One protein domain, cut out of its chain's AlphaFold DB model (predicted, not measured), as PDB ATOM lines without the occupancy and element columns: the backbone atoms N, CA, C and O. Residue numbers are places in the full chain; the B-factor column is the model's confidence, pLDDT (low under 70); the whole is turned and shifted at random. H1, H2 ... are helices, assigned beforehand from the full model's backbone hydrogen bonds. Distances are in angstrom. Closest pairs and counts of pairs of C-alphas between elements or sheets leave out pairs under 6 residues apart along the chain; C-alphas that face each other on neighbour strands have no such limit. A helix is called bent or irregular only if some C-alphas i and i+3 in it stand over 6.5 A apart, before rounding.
ATOM      1  N   LEU A   2      -9.638  18.626 -20.721       69.75
ATOM      2  CA  LEU A   2      -8.565  18.543 -19.701       69.75
ATOM      3  C   LEU A   2      -7.278  19.272 -20.124       69.75
ATOM      4  O   LEU A   2      -6.777  20.108 -19.384       69.75
ATOM      5  N   LEU A   3      -6.809  19.046 -21.354       66.06
ATOM      6  CA  LEU A   3      -5.619  19.714 -21.895       66.06
ATOM      7  C   LEU A   3      -5.732  21.253 -21.913       66.06
ATOM      8  O   LEU A   3      -4.807  21.949 -21.512       66.06
ATOM      9  N   GLU A   4      -6.877  21.791 -22.341       67.50
ATOM     10  CA  GLU A   4      -7.120  23.244 -22.388       67.50
ATOM     11  C   GLU A   4      -7.153  23.864 -20.984       67.50
ATOM     12  O   GLU A   4      -6.671  24.977 -20.786       67.50
ATOM     13  N   MET A   5      -7.672  23.127 -19.996       71.00
ATOM     14  CA  MET A   5      -7.671  23.538 -18.593       71.00
ATOM     15  C   MET A   5      -6.241  23.630 -18.038       71.00
ATOM     16  O   MET A   5      -5.912  24.619 -17.388       71.00
ATOM     17  N   PHE A   6      -5.373  22.657 -18.342       68.50
ATOM     18  CA  PHE A   6      -3.967  22.693 -17.917       68.50
ATOM     19  C   PHE A   6      -3.185  23.837 -18.554       68.50
ATOM     20  O   PHE A   6      -2.487  24.554 -17.843       68.50
ATOM     21  N   ILE A   7      -3.349  24.062 -19.859       68.31
ATOM     22  CA  ILE A   7      -2.691  25.179 -20.554       68.31
ATOM     23  C   ILE A   7      -3.147  26.528 -19.976       68.31
ATOM     24  O   ILE A   7      -2.345  27.447 -19.867       68.31
ATOM     25  N   THR A   8      -4.408  26.645 -19.551       72.19
ATOM     26  CA  THR A   8      -4.928  27.885 -18.948       72.19
ATOM     27  C   THR A   8      -4.429  28.097 -17.513       72.19
ATOM     28  O   THR A   8      -4.221  29.235 -17.106       72.19
ATOM     29  N   ASN A   9      -4.233  27.022 -16.743       75.19
ATOM     30  CA  ASN A   9      -3.876  27.102 -15.320       75.19
ATOM     31  C   ASN A   9      -2.362  27.085 -15.047       75.19
ATOM     32  O   ASN A   9      -1.933  27.598 -14.015       75.19
ATOM     33  N   TYR A  10      -1.569  26.485 -15.938       77.44
ATOM     34  CA  TYR A  10      -0.131  26.240 -15.749       77.44
ATOM     35  C   TYR A  10       0.731  26.704 -16.928       77.44
ATOM     36  O   TYR A  10       1.946  26.539 -16.892       77.44
ATOM     37  N   GLU A  11       0.113  27.265 -17.973       82.56
ATOM     38  CA  GLU A  11       0.776  27.863 -19.135       82.56
ATOM     39  C   GLU A  11       1.951  27.017 -19.669       82.56
ATOM     40  O   GLU A  11       1.751  25.913 -20.185       82.56
ATOM     41  N   ASN A  12       3.178  27.534 -19.549       86.62
ATOM     42  CA  ASN A  12       4.392  26.928 -20.088       86.62
ATOM     43  C   ASN A  12       4.796  25.640 -19.356       86.62
ATOM     44  O   ASN A  12       5.333  24.739 -19.997       86.62
ATOM     45  N   ASP A  13       4.497  25.510 -18.062       87.88
ATOM     46  CA  ASP A  13       4.942  24.362 -17.263       87.88
ATOM     47  C   ASP A  13       4.161  23.092 -17.636       87.88
ATOM     48  O   ASP A  13       4.720  21.996 -17.715       87.88
ATOM     49  N   ALA A  14       2.865  23.226 -17.950       84.62
ATOM     50  CA  ALA A  14       2.077  22.115 -18.488       84.62
ATOM     51  C   ALA A  14       2.567  21.691 -19.880       84.62
ATOM     52  O   ALA A  14       2.620  20.497 -20.176       84.62
ATOM     53  N   LEU A  15       2.952  22.649 -20.730       88.12
ATOM     54  CA  LEU A  15       3.526  22.345 -22.044       88.12
ATOM     55  C   LEU A  15       4.877  21.630 -21.916       88.12
ATOM     56  O   LEU A  15       5.138  20.691 -22.671       88.12
ATOM     57  N   GLU A  16       5.706  22.014 -20.944       91.62
ATOM     58  CA  GLU A  16       6.957  21.318 -20.646       91.62
ATOM     59  C   GLU A  16       6.701  19.876 -20.186       91.62
ATOM     60  O   GLU A  16       7.304  18.948 -20.729       91.62
ATOM     61  N   ALA A  17       5.768  19.657 -19.255       91.38
ATOM     62  CA  ALA A  17       5.394  18.316 -18.801       91.38
ATOM     63  C   ALA A  17       4.921  17.415 -19.957       91.38
ATOM     64  O   ALA A  17       5.374  16.275 -20.089       91.38
ATOM     65  N   ILE A  18       4.084  17.951 -20.851       91.62
ATOM     66  CA  ILE A  18       3.618  17.239 -22.049       91.62
ATOM     67  C   ILE A  18       4.784  16.927 -22.991       91.62
ATOM     68  O   ILE A  18       4.845  15.834 -23.551       91.62
ATOM     69  N   SER A  19       5.750  17.840 -23.139       91.88
ATOM     70  CA  SER A  19       6.955  17.589 -23.943       91.88
ATOM     71  C   SER A  19       7.828  16.453 -23.385       91.88
ATOM     72  O   SER A  19       8.526  15.787 -24.148       91.88
ATOM     73  N   LYS A  20       7.731  16.171 -22.076       91.62
ATOM     74  CA  LYS A  20       8.341  15.018 -21.383       91.62
ATOM     75  C   LYS A  20       7.462  13.746 -21.452       91.62
ATOM     76  O   LYS A  20       7.693  12.788 -20.711       91.62
ATOM     77  N   ASN A  21       6.465  13.727 -22.344       94.06
ATOM     78  CA  ASN A  21       5.464  12.669 -22.538       94.06
ATOM     79  C   ASN A  21       4.575  12.383 -21.316       94.06
ATOM     80  O   ASN A  21       3.985  11.309 -21.232       94.06
ATOM     81  N   ILE A  22       4.460  13.314 -20.367       95.50
ATOM     82  CA  ILE A  22       3.541  13.165 -19.235       95.50
ATOM     83  C   ILE A  22       2.144  13.543 -19.732       95.50
ATOM     84  O   ILE A  22       1.919  14.667 -20.186       95.50
ATOM     85  N   ASP A  23       1.216  12.593 -19.710       93.50
ATOM     86  CA  ASP A  23      -0.138  12.808 -20.207       93.50
ATOM     87  C   ASP A  23      -0.969  13.683 -19.247       93.50
ATOM     88  O   ASP A  23      -0.690  13.743 -18.046       93.50
ATOM     89  N   PRO A  24      -2.010  14.376 -19.750       92.50
ATOM     90  CA  PRO A  24      -2.809  15.289 -18.933       92.50
ATOM     91  C   PRO A  24      -3.502  14.655 -17.722       92.50
ATOM     92  O   PRO A  24      -3.757  15.363 -16.748       92.50
ATOM     93  N   ASP A  25      -3.820  13.358 -17.765       94.12
ATOM     94  CA  ASP A  25      -4.492  12.681 -16.655       94.12
ATOM     95  C   ASP A  25      -3.510  12.450 -15.502       94.12
ATOM     96  O   ASP A  25      -3.829  12.751 -14.350       94.12
ATOM     97  N   LEU A  26      -2.279  12.036 -15.813       95.81
ATOM     98  CA  LEU A  26      -1.199  11.924 -14.833       95.81
ATOM     99  C   LEU A  26      -0.766  13.291 -14.283       95.81
ATOM    100  O   LEU A  26      -0.519  13.421 -13.082       95.81
ATOM    101  N   ILE A  27      -0.743  14.337 -15.120       95.38
ATOM    102  CA  ILE A  27      -0.517  15.715 -14.647       95.38
ATOM    103  C   ILE A  27      -1.590  16.102 -13.625       95.38
ATOM    104  O   ILE A  27      -1.264  16.642 -12.567       95.38
ATOM    105  N   LYS A  28      -2.861  15.789 -13.905       94.50
ATOM    106  CA  LYS A  28      -3.964  16.040 -12.973       94.50
ATOM    107  C   LYS A  28      -3.817  15.259 -11.678       94.50
ATOM    108  O   LYS A  28      -4.036  15.827 -10.616       94.50
ATOM    109  N   GLN A  29      -3.456  13.984 -11.755       95.88
ATOM    110  CA  GLN A  29      -3.258  13.154 -10.571       95.88
ATOM    111  C   GLN A  29      -2.177  13.743  -9.656       95.88
ATOM    112  O   GLN A  29      -2.375  13.835  -8.448       95.88
ATOM    113  N   LEU A  30      -1.057  14.197 -10.226       96.69
ATOM    114  CA  LEU A  30       0.004  14.868  -9.473       96.69
ATOM    115  C   LEU A  30      -0.459  16.213  -8.895       96.69
ATOM    116  O   LEU A  30      -0.167  16.509  -7.738       96.69
ATOM    117  N   ASP A  31      -1.223  16.997  -9.652       95.31
ATOM    118  CA  ASP A  31      -1.779  18.268  -9.178       95.31
ATOM    119  C   ASP A  31      -2.788  18.077  -8.031       95.31
ATOM    120  O   ASP A  31      -2.745  18.793  -7.033       95.31
ATOM    121  N   ASP A  32      -3.631  17.042  -8.102       95.25
ATOM    122  CA  ASP A  32      -4.560  16.665  -7.030       95.25
ATOM    123  C   ASP A  32      -3.811  16.250  -5.741       95.25
ATOM    124  O   ASP A  32      -4.328  16.429  -4.635       95.25
ATOM    125  N   LEU A  33      -2.574  15.744  -5.862       95.31
ATOM    126  CA  LEU A  33      -1.660  15.500  -4.735       95.31
ATOM    127  C   LEU A  33      -0.971  16.785  -4.236       95.31
ATOM    128  O   LEU A  33      -0.362  16.783  -3.165       95.31
ATOM    129  N   GLY A  34      -1.073  17.889  -4.977       95.19
ATOM    130  CA  GLY A  34      -0.425  19.170  -4.696       95.19
ATOM    131  C   GLY A  34       0.948  19.341  -5.353       95.19
ATOM    132  O   GLY A  34       1.703  20.223  -4.941       95.19
ATOM    133  N   ILE A  35       1.290  18.513  -6.344       96.56
ATOM    134  CA  ILE A  35       2.540  18.582  -7.110       96.56
ATOM    135  C   ILE A  35       2.249  19.209  -8.465       96.56
ATOM    136  O   ILE A  35       1.777  18.560  -9.400       96.56
ATOM    137  N   LYS A  36       2.567  20.495  -8.577       95.25
ATOM    138  CA  LYS A  36       2.355  21.256  -9.806       95.25
ATOM    139  C   LYS A  36       3.433  20.927 -10.841       95.25
ATOM    140  O   LYS A  36       4.557  20.616 -10.446       95.25
ATOM    141  N   PRO A  37       3.149  21.080 -12.149       95.44
ATOM    142  CA  PRO A  37       4.157  20.937 -13.203       95.44
ATOM    143  C   PRO A  37       5.447  21.730 -12.946       95.44
ATOM    144  O   PRO A  37       6.539  21.201 -13.136       95.44
ATOM    145  N   SER A  38       5.331  22.947 -12.399       94.50
ATOM    146  CA  SER A  38       6.462  23.807 -12.014       94.50
ATOM    147  C   SER A  38       7.407  23.191 -10.973       94.50
ATOM    148  O   SER A  38       8.542  23.635 -10.823       94.50
ATOM    149  N   ASP A  39       6.942  22.198 -10.212       95.88
ATOM    150  CA  ASP A  39       7.707  21.536  -9.158       95.88
ATOM    151  C   ASP A  39       8.321  20.205  -9.604       95.88
ATOM    152  O   ASP A  39       9.057  19.597  -8.831       95.88
ATOM    153  N   TYR A  40       8.061  19.727 -10.822       96.19
ATOM    154  CA  TYR A  40       8.442  18.373 -11.247       96.19
ATOM    155  C   TYR A  40       9.930  18.073 -11.065       96.19
ATOM    156  O   TYR A  40      10.277  17.015 -10.536       96.19
ATOM    157  N   ASP A  41      10.806  19.028 -11.365       94.56
ATOM    158  CA  ASP A  41      12.246  18.865 -11.158       94.56
ATOM    159  C   ASP A  41      12.611  18.713  -9.665       94.56
ATOM    160  O   ASP A  41      13.475  17.902  -9.320       94.56
ATOM    161  N   ASN A  42      11.894  19.386  -8.752       94.94
ATOM    162  CA  ASN A  42      12.063  19.232  -7.297       94.94
ATOM    163  C   ASN A  42      11.675  17.825  -6.814       94.94
ATOM    164  O   ASN A  42      12.208  17.342  -5.814       94.94
ATOM    165  N   PHE A  43      10.767  17.161  -7.533       96.75
ATOM    166  CA  PHE A  43      10.338  15.781  -7.286       96.75
ATOM    167  C   PHE A  43      11.074  14.759  -8.161       96.75
ATOM    168  O   PHE A  43      10.753  13.573  -8.114       96.75
ATOM    169  N   ARG A  44      12.090  15.198  -8.923       95.31
ATOM    170  CA  ARG A  44      12.876  14.375  -9.862       95.31
ATOM    171  C   ARG A  44      12.026  13.746 -10.972       95.31
ATOM    172  O   ARG A  44      12.420  12.742 -11.557       95.31
ATOM    173  N   ILE A  45      10.875  14.338 -11.281       96.31
ATOM    174  CA  ILE A  45       9.970  13.898 -12.341       96.31
ATOM    175  C   ILE A  45      10.522  14.380 -13.684       96.31
ATOM    176  O   ILE A  45      10.381  15.537 -14.067       96.31
ATOM    177  N   THR A  46      11.158  13.467 -14.413       92.75
ATOM    178  CA  THR A  46      11.812  13.758 -15.700       92.75
ATOM    179  C   THR A  46      11.032  13.264 -16.918       92.75
ATOM    180  O   THR A  46      11.400  13.572 -18.047       92.75
ATOM    181  N   GLY A  47       9.949  12.517 -16.704       94.00
ATOM    182  CA  GLY A  47       9.092  11.990 -17.760       94.00
ATOM    183  C   GLY A  47       7.985  11.104 -17.206       94.00
ATOM    184  O   GLY A  47       7.891  10.905 -15.993       94.00
ATOM    185  N   HIS A  48       7.166  10.565 -18.110       94.56
ATOM    186  CA  HIS A  48       5.971   9.778 -17.785       94.56
ATOM    187  C   HIS A  48       6.223   8.703 -16.720       94.56
ATOM    188  O   HIS A  48       5.561   8.681 -15.690       94.56
ATOM    189  N   ARG A  49       7.244   7.860 -16.910       92.19
ATOM    190  CA  ARG A  49       7.492   6.731 -16.005       92.19
ATOM    191  C   ARG A  49       7.853   7.156 -14.578       92.19
ATOM    192  O   ARG A  49       7.407   6.540 -13.608       92.19
ATOM    193  N   THR A  50       8.645   8.217 -14.441       94.50
ATOM    194  CA  THR A  50       8.990   8.758 -13.123       94.50
ATOM    195  C   THR A  50       7.789   9.456 -12.488       94.50
ATOM    196  O   THR A  50       7.593   9.329 -11.284       94.50
ATOM    197  N   ALA A  51       6.957  10.141 -13.282       97.12
ATOM    198  CA  ALA A  51       5.701  10.734 -12.820       97.12
ATOM    199  C   ALA A  51       4.746   9.667 -12.254       97.12
ATOM    200  O   ALA A  51       4.263   9.826 -11.133       97.12
ATOM    201  N   GLU A  52       4.551   8.554 -12.971       97.19
ATOM    202  CA  GLU A  52       3.763   7.407 -12.497       97.19
ATOM    203  C   GLU A  52       4.327   6.871 -11.178       97.19
ATOM    204  O   GLU A  52       3.607   6.727 -10.196       97.19
ATOM    205  N   THR A  53       5.639   6.627 -11.133       96.50
ATOM    206  CA  THR A  53       6.307   6.081  -9.944       96.50
ATOM    207  C   THR A  53       6.126   6.989  -8.729       96.50
ATOM    208  O   THR A  53       5.852   6.507  -7.631       96.50
ATOM    209  N   VAL A  54       6.277   8.304  -8.906       97.75
ATOM    210  CA  VAL A  54       6.098   9.280  -7.828       97.75
ATOM    211  C   VAL A  54       4.651   9.272  -7.327       97.75
ATOM    212  O   VAL A  54       4.446   9.192  -6.116       97.75
ATOM    213  N   ALA A  55       3.657   9.265  -8.221       97.88
ATOM    214  CA  ALA A  55       2.249   9.145  -7.841       97.88
ATOM    215  C   ALA A  55       1.968   7.836  -7.074       97.88
ATOM    216  O   ALA A  55       1.393   7.861  -5.983       97.88
ATOM    217  N   GLU A  56       2.469   6.701  -7.573       97.69
ATOM    218  CA  GLU A  56       2.336   5.394  -6.921       97.69
ATOM    219  C   GLU A  56       2.986   5.354  -5.530       97.69
ATOM    220  O   GLU A  56       2.472   4.693  -4.625       97.69
ATOM    221  N   ILE A  57       4.124   6.030  -5.325       97.75
ATOM    222  CA  ILE A  57       4.768   6.101  -4.007       97.75
ATOM    223  C   ILE A  57       3.837   6.779  -3.002       97.75
ATOM    224  O   ILE A  57       3.678   6.261  -1.893       97.75
ATOM    225  N   PHE A  58       3.199   7.896  -3.360       97.50
ATOM    226  CA  PHE A  58       2.270   8.579  -2.457       97.50
ATOM    227  C   PHE A  58       1.079   7.695  -2.091       97.50
ATOM    228  O   PHE A  58       0.757   7.564  -0.909       97.50
ATOM    229  N   GLU A  59       0.493   7.013  -3.074       96.12
ATOM    230  CA  GLU A  59      -0.626   6.091  -2.858       96.12
ATOM    231  C   GLU A  59      -0.250   4.903  -1.965       96.12
ATOM    232  O   GLU A  59      -1.002   4.528  -1.066       96.12
ATOM    233  N   ARG A  60       0.929   4.309  -2.184       95.44
ATOM    234  CA  ARG A  60       1.368   3.106  -1.462       95.44
ATOM    235  C   ARG A  60       1.860   3.395  -0.049       95.44
ATOM    236  O   ARG A  60       1.689   2.560   0.836       95.44
ATOM    237  N   THR A  61       2.530   4.529   0.148       96.75
ATOM    238  CA  THR A  61       3.224   4.839   1.409       96.75
ATOM    239  C   THR A  61       2.418   5.733   2.339       96.75
ATOM    240  O   THR A  61       2.638   5.693   3.549       96.75
ATOM    241  N   GLY A  62       1.532   6.572   1.791       95.44
ATOM    242  CA  GLY A  62       0.882   7.647   2.535       95.44
ATOM    243  C   GLY A  62       1.844   8.743   3.016       95.44
ATOM    244  O   GLY A  62       1.466   9.540   3.876       95.44
ATOM    245  N   ILE A  63       3.084   8.792   2.508       96.75
ATOM    246  CA  ILE A  63       4.016   9.885   2.809       96.75
ATOM    247  C   ILE A  63       3.408  11.214   2.341       96.75
ATOM    248  O   ILE A  63       2.788  11.283   1.285       96.75
ATOM    249  N   SER A  64       3.571  12.293   3.105       96.88
ATOM    250  CA  SER A  64       3.104  13.603   2.645       96.88
ATOM    251  C   SER A  64       4.041  14.176   1.578       96.88
ATOM    252  O   SER A  64       5.259  13.991   1.645       96.88
ATOM    253  N   VAL A  65       3.492  14.946   0.632       97.31
ATOM    254  CA  VAL A  65       4.272  15.667  -0.395       97.31
ATOM    255  C   VAL A  65       5.361  16.541   0.234       97.31
ATOM    256  O   VAL A  65       6.509  16.521  -0.206       97.31
ATOM    257  N   GLY A  66       5.033  17.239   1.328       97.69
ATOM    258  CA  GLY A  66       5.996  18.048   2.077       97.69
ATOM    259  C   GLY A  66       7.152  17.224   2.650       97.69
ATOM    260  O   GLY A  66       8.306  17.619   2.499       97.69
ATOM    261  N   LYS A  67       6.871  16.054   3.245       98.12
ATOM    262  CA  LYS A  67       7.921  15.180   3.789       98.12
ATOM    263  C   LYS A  67       8.770  14.556   2.684       98.12
ATOM    264  O   LYS A  67       9.985  14.460   2.830       98.12
ATOM    265  N   PHE A  68       8.152  14.159   1.576       98.25
ATOM    266  CA  PHE A  68       8.869  13.640   0.414       98.25
ATOM    267  C   PHE A  68       9.859  14.677  -0.126       98.25
ATOM    268  O   PHE A  68      11.044  14.375  -0.273       98.25
ATOM    269  N   LYS A  69       9.406  15.925  -0.315       97.75
ATOM    270  CA  LYS A  69      10.267  17.033  -0.737       97.75
ATOM    271  C   LYS A  69      11.388  17.309   0.270       97.75
ATOM    272  O   LYS A  69      12.543  17.406  -0.128       97.75
ATOM    273  N   GLU A  70      11.072  17.366   1.566       98.06
ATOM    274  CA  GLU A  70      12.062  17.552   2.638       98.06
ATOM    275  C   GLU A  70      13.197  16.517   2.547       98.06
ATOM    276  O   GLU A  70      14.371  16.867   2.659       98.06
ATOM    277  N   ILE A  71      12.877  15.243   2.292       98.38
ATOM    278  CA  ILE A  71      13.879  14.175   2.156       98.38
ATOM    279  C   ILE A  71      14.734  14.364   0.897       98.38
ATOM    280  O   ILE A  71      15.947  14.139   0.946       98.38
ATOM    281  N   LEU A  72      14.125  14.760  -0.225       97.44
ATOM    282  CA  LEU A  72      14.850  15.006  -1.473       97.44
ATOM    283  C   LEU A  72      15.808  16.198  -1.369       97.44
ATOM    284  O   LEU A  72      16.925  16.105  -1.889       97.44
ATOM    285  N   ASP A  73      15.388  17.255  -0.669       97.12
ATOM    286  CA  ASP A  73      16.185  18.451  -0.378       97.12
ATOM    287  C   ASP A  73      17.275  18.176   0.674       97.12
ATOM    288  O   ASP A  73      18.298  18.862   0.718       97.12
ATOM    289  N   THR A  74      17.086  17.160   1.525       98.06
ATOM    290  CA  THR A  74      18.066  16.789   2.549       98.06
ATOM    291  C   THR A  74      19.323  16.186   1.901       98.06
ATOM    292  O   THR A  74      19.237  15.188   1.164       98.06
TER     293      THR A  74
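What this domain is: This is residues 2 to 74 of the 212 residues of an uncharacterized protein of Acetivibrio saccincola (UniProt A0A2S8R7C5). Five short, mostly crossing helices make a compact body, with H2 and H3 in the middle, bent H1 at one end, H5 at the other and H4 along one side. It is all helix: 73 residues are printed, with five named helices, H1 to H5. The radius of gyration of the C-alphas is 11.7 A, the spans 33 by 22 by 19 A.

How they stand to each other: H1, residues 2 to 19, one helix by its hydrogen bonds, is bent, with C-alphas 9 and 12 9.5 A apart; its arms are H1a, 2 to 9, and H1b, 12 to 19. H1a touches H2, residues 24 to 32, at a steep tilt of 52 degrees; the closest C-alphas, Leu 3 and Pro 24, are 6.0 A apart. H1b touches H3, residues 37 to 43, closest at C-alphas Asp 13 and Pro 37, 5.4 A. H4, residues 48 to 61, touches H2 with residues 51 to 55 alone, closest at C-alphas Ala 55 and Leu 30, 6.4 A. H5, residues 65 to 73, touches H3, closest at C-alphas Lys 69 and Phe 43, 6.7 A. Every O i to N i+4 pair is within hydrogen-bond range in H1a, H1b, H2, H4 and H5; irregular H3, with C-alphas 38 and 41 7.7 A apart, has 1 of 3, and 3 of 4 O i to N i+3 pairs.

Where its parts are: H1a begins at C-alpha 2 (-8.565, 18.543, -19.701), H4 measures 20.0 A from first to last C-alpha, and H5 ends at C-alpha 73 (16.185, 18.451, -0.378).

The domain as a whole: The printed part has no cut, the four links are tight, and residues 2 to 4 and 6 to 7 have pLDDT under 70.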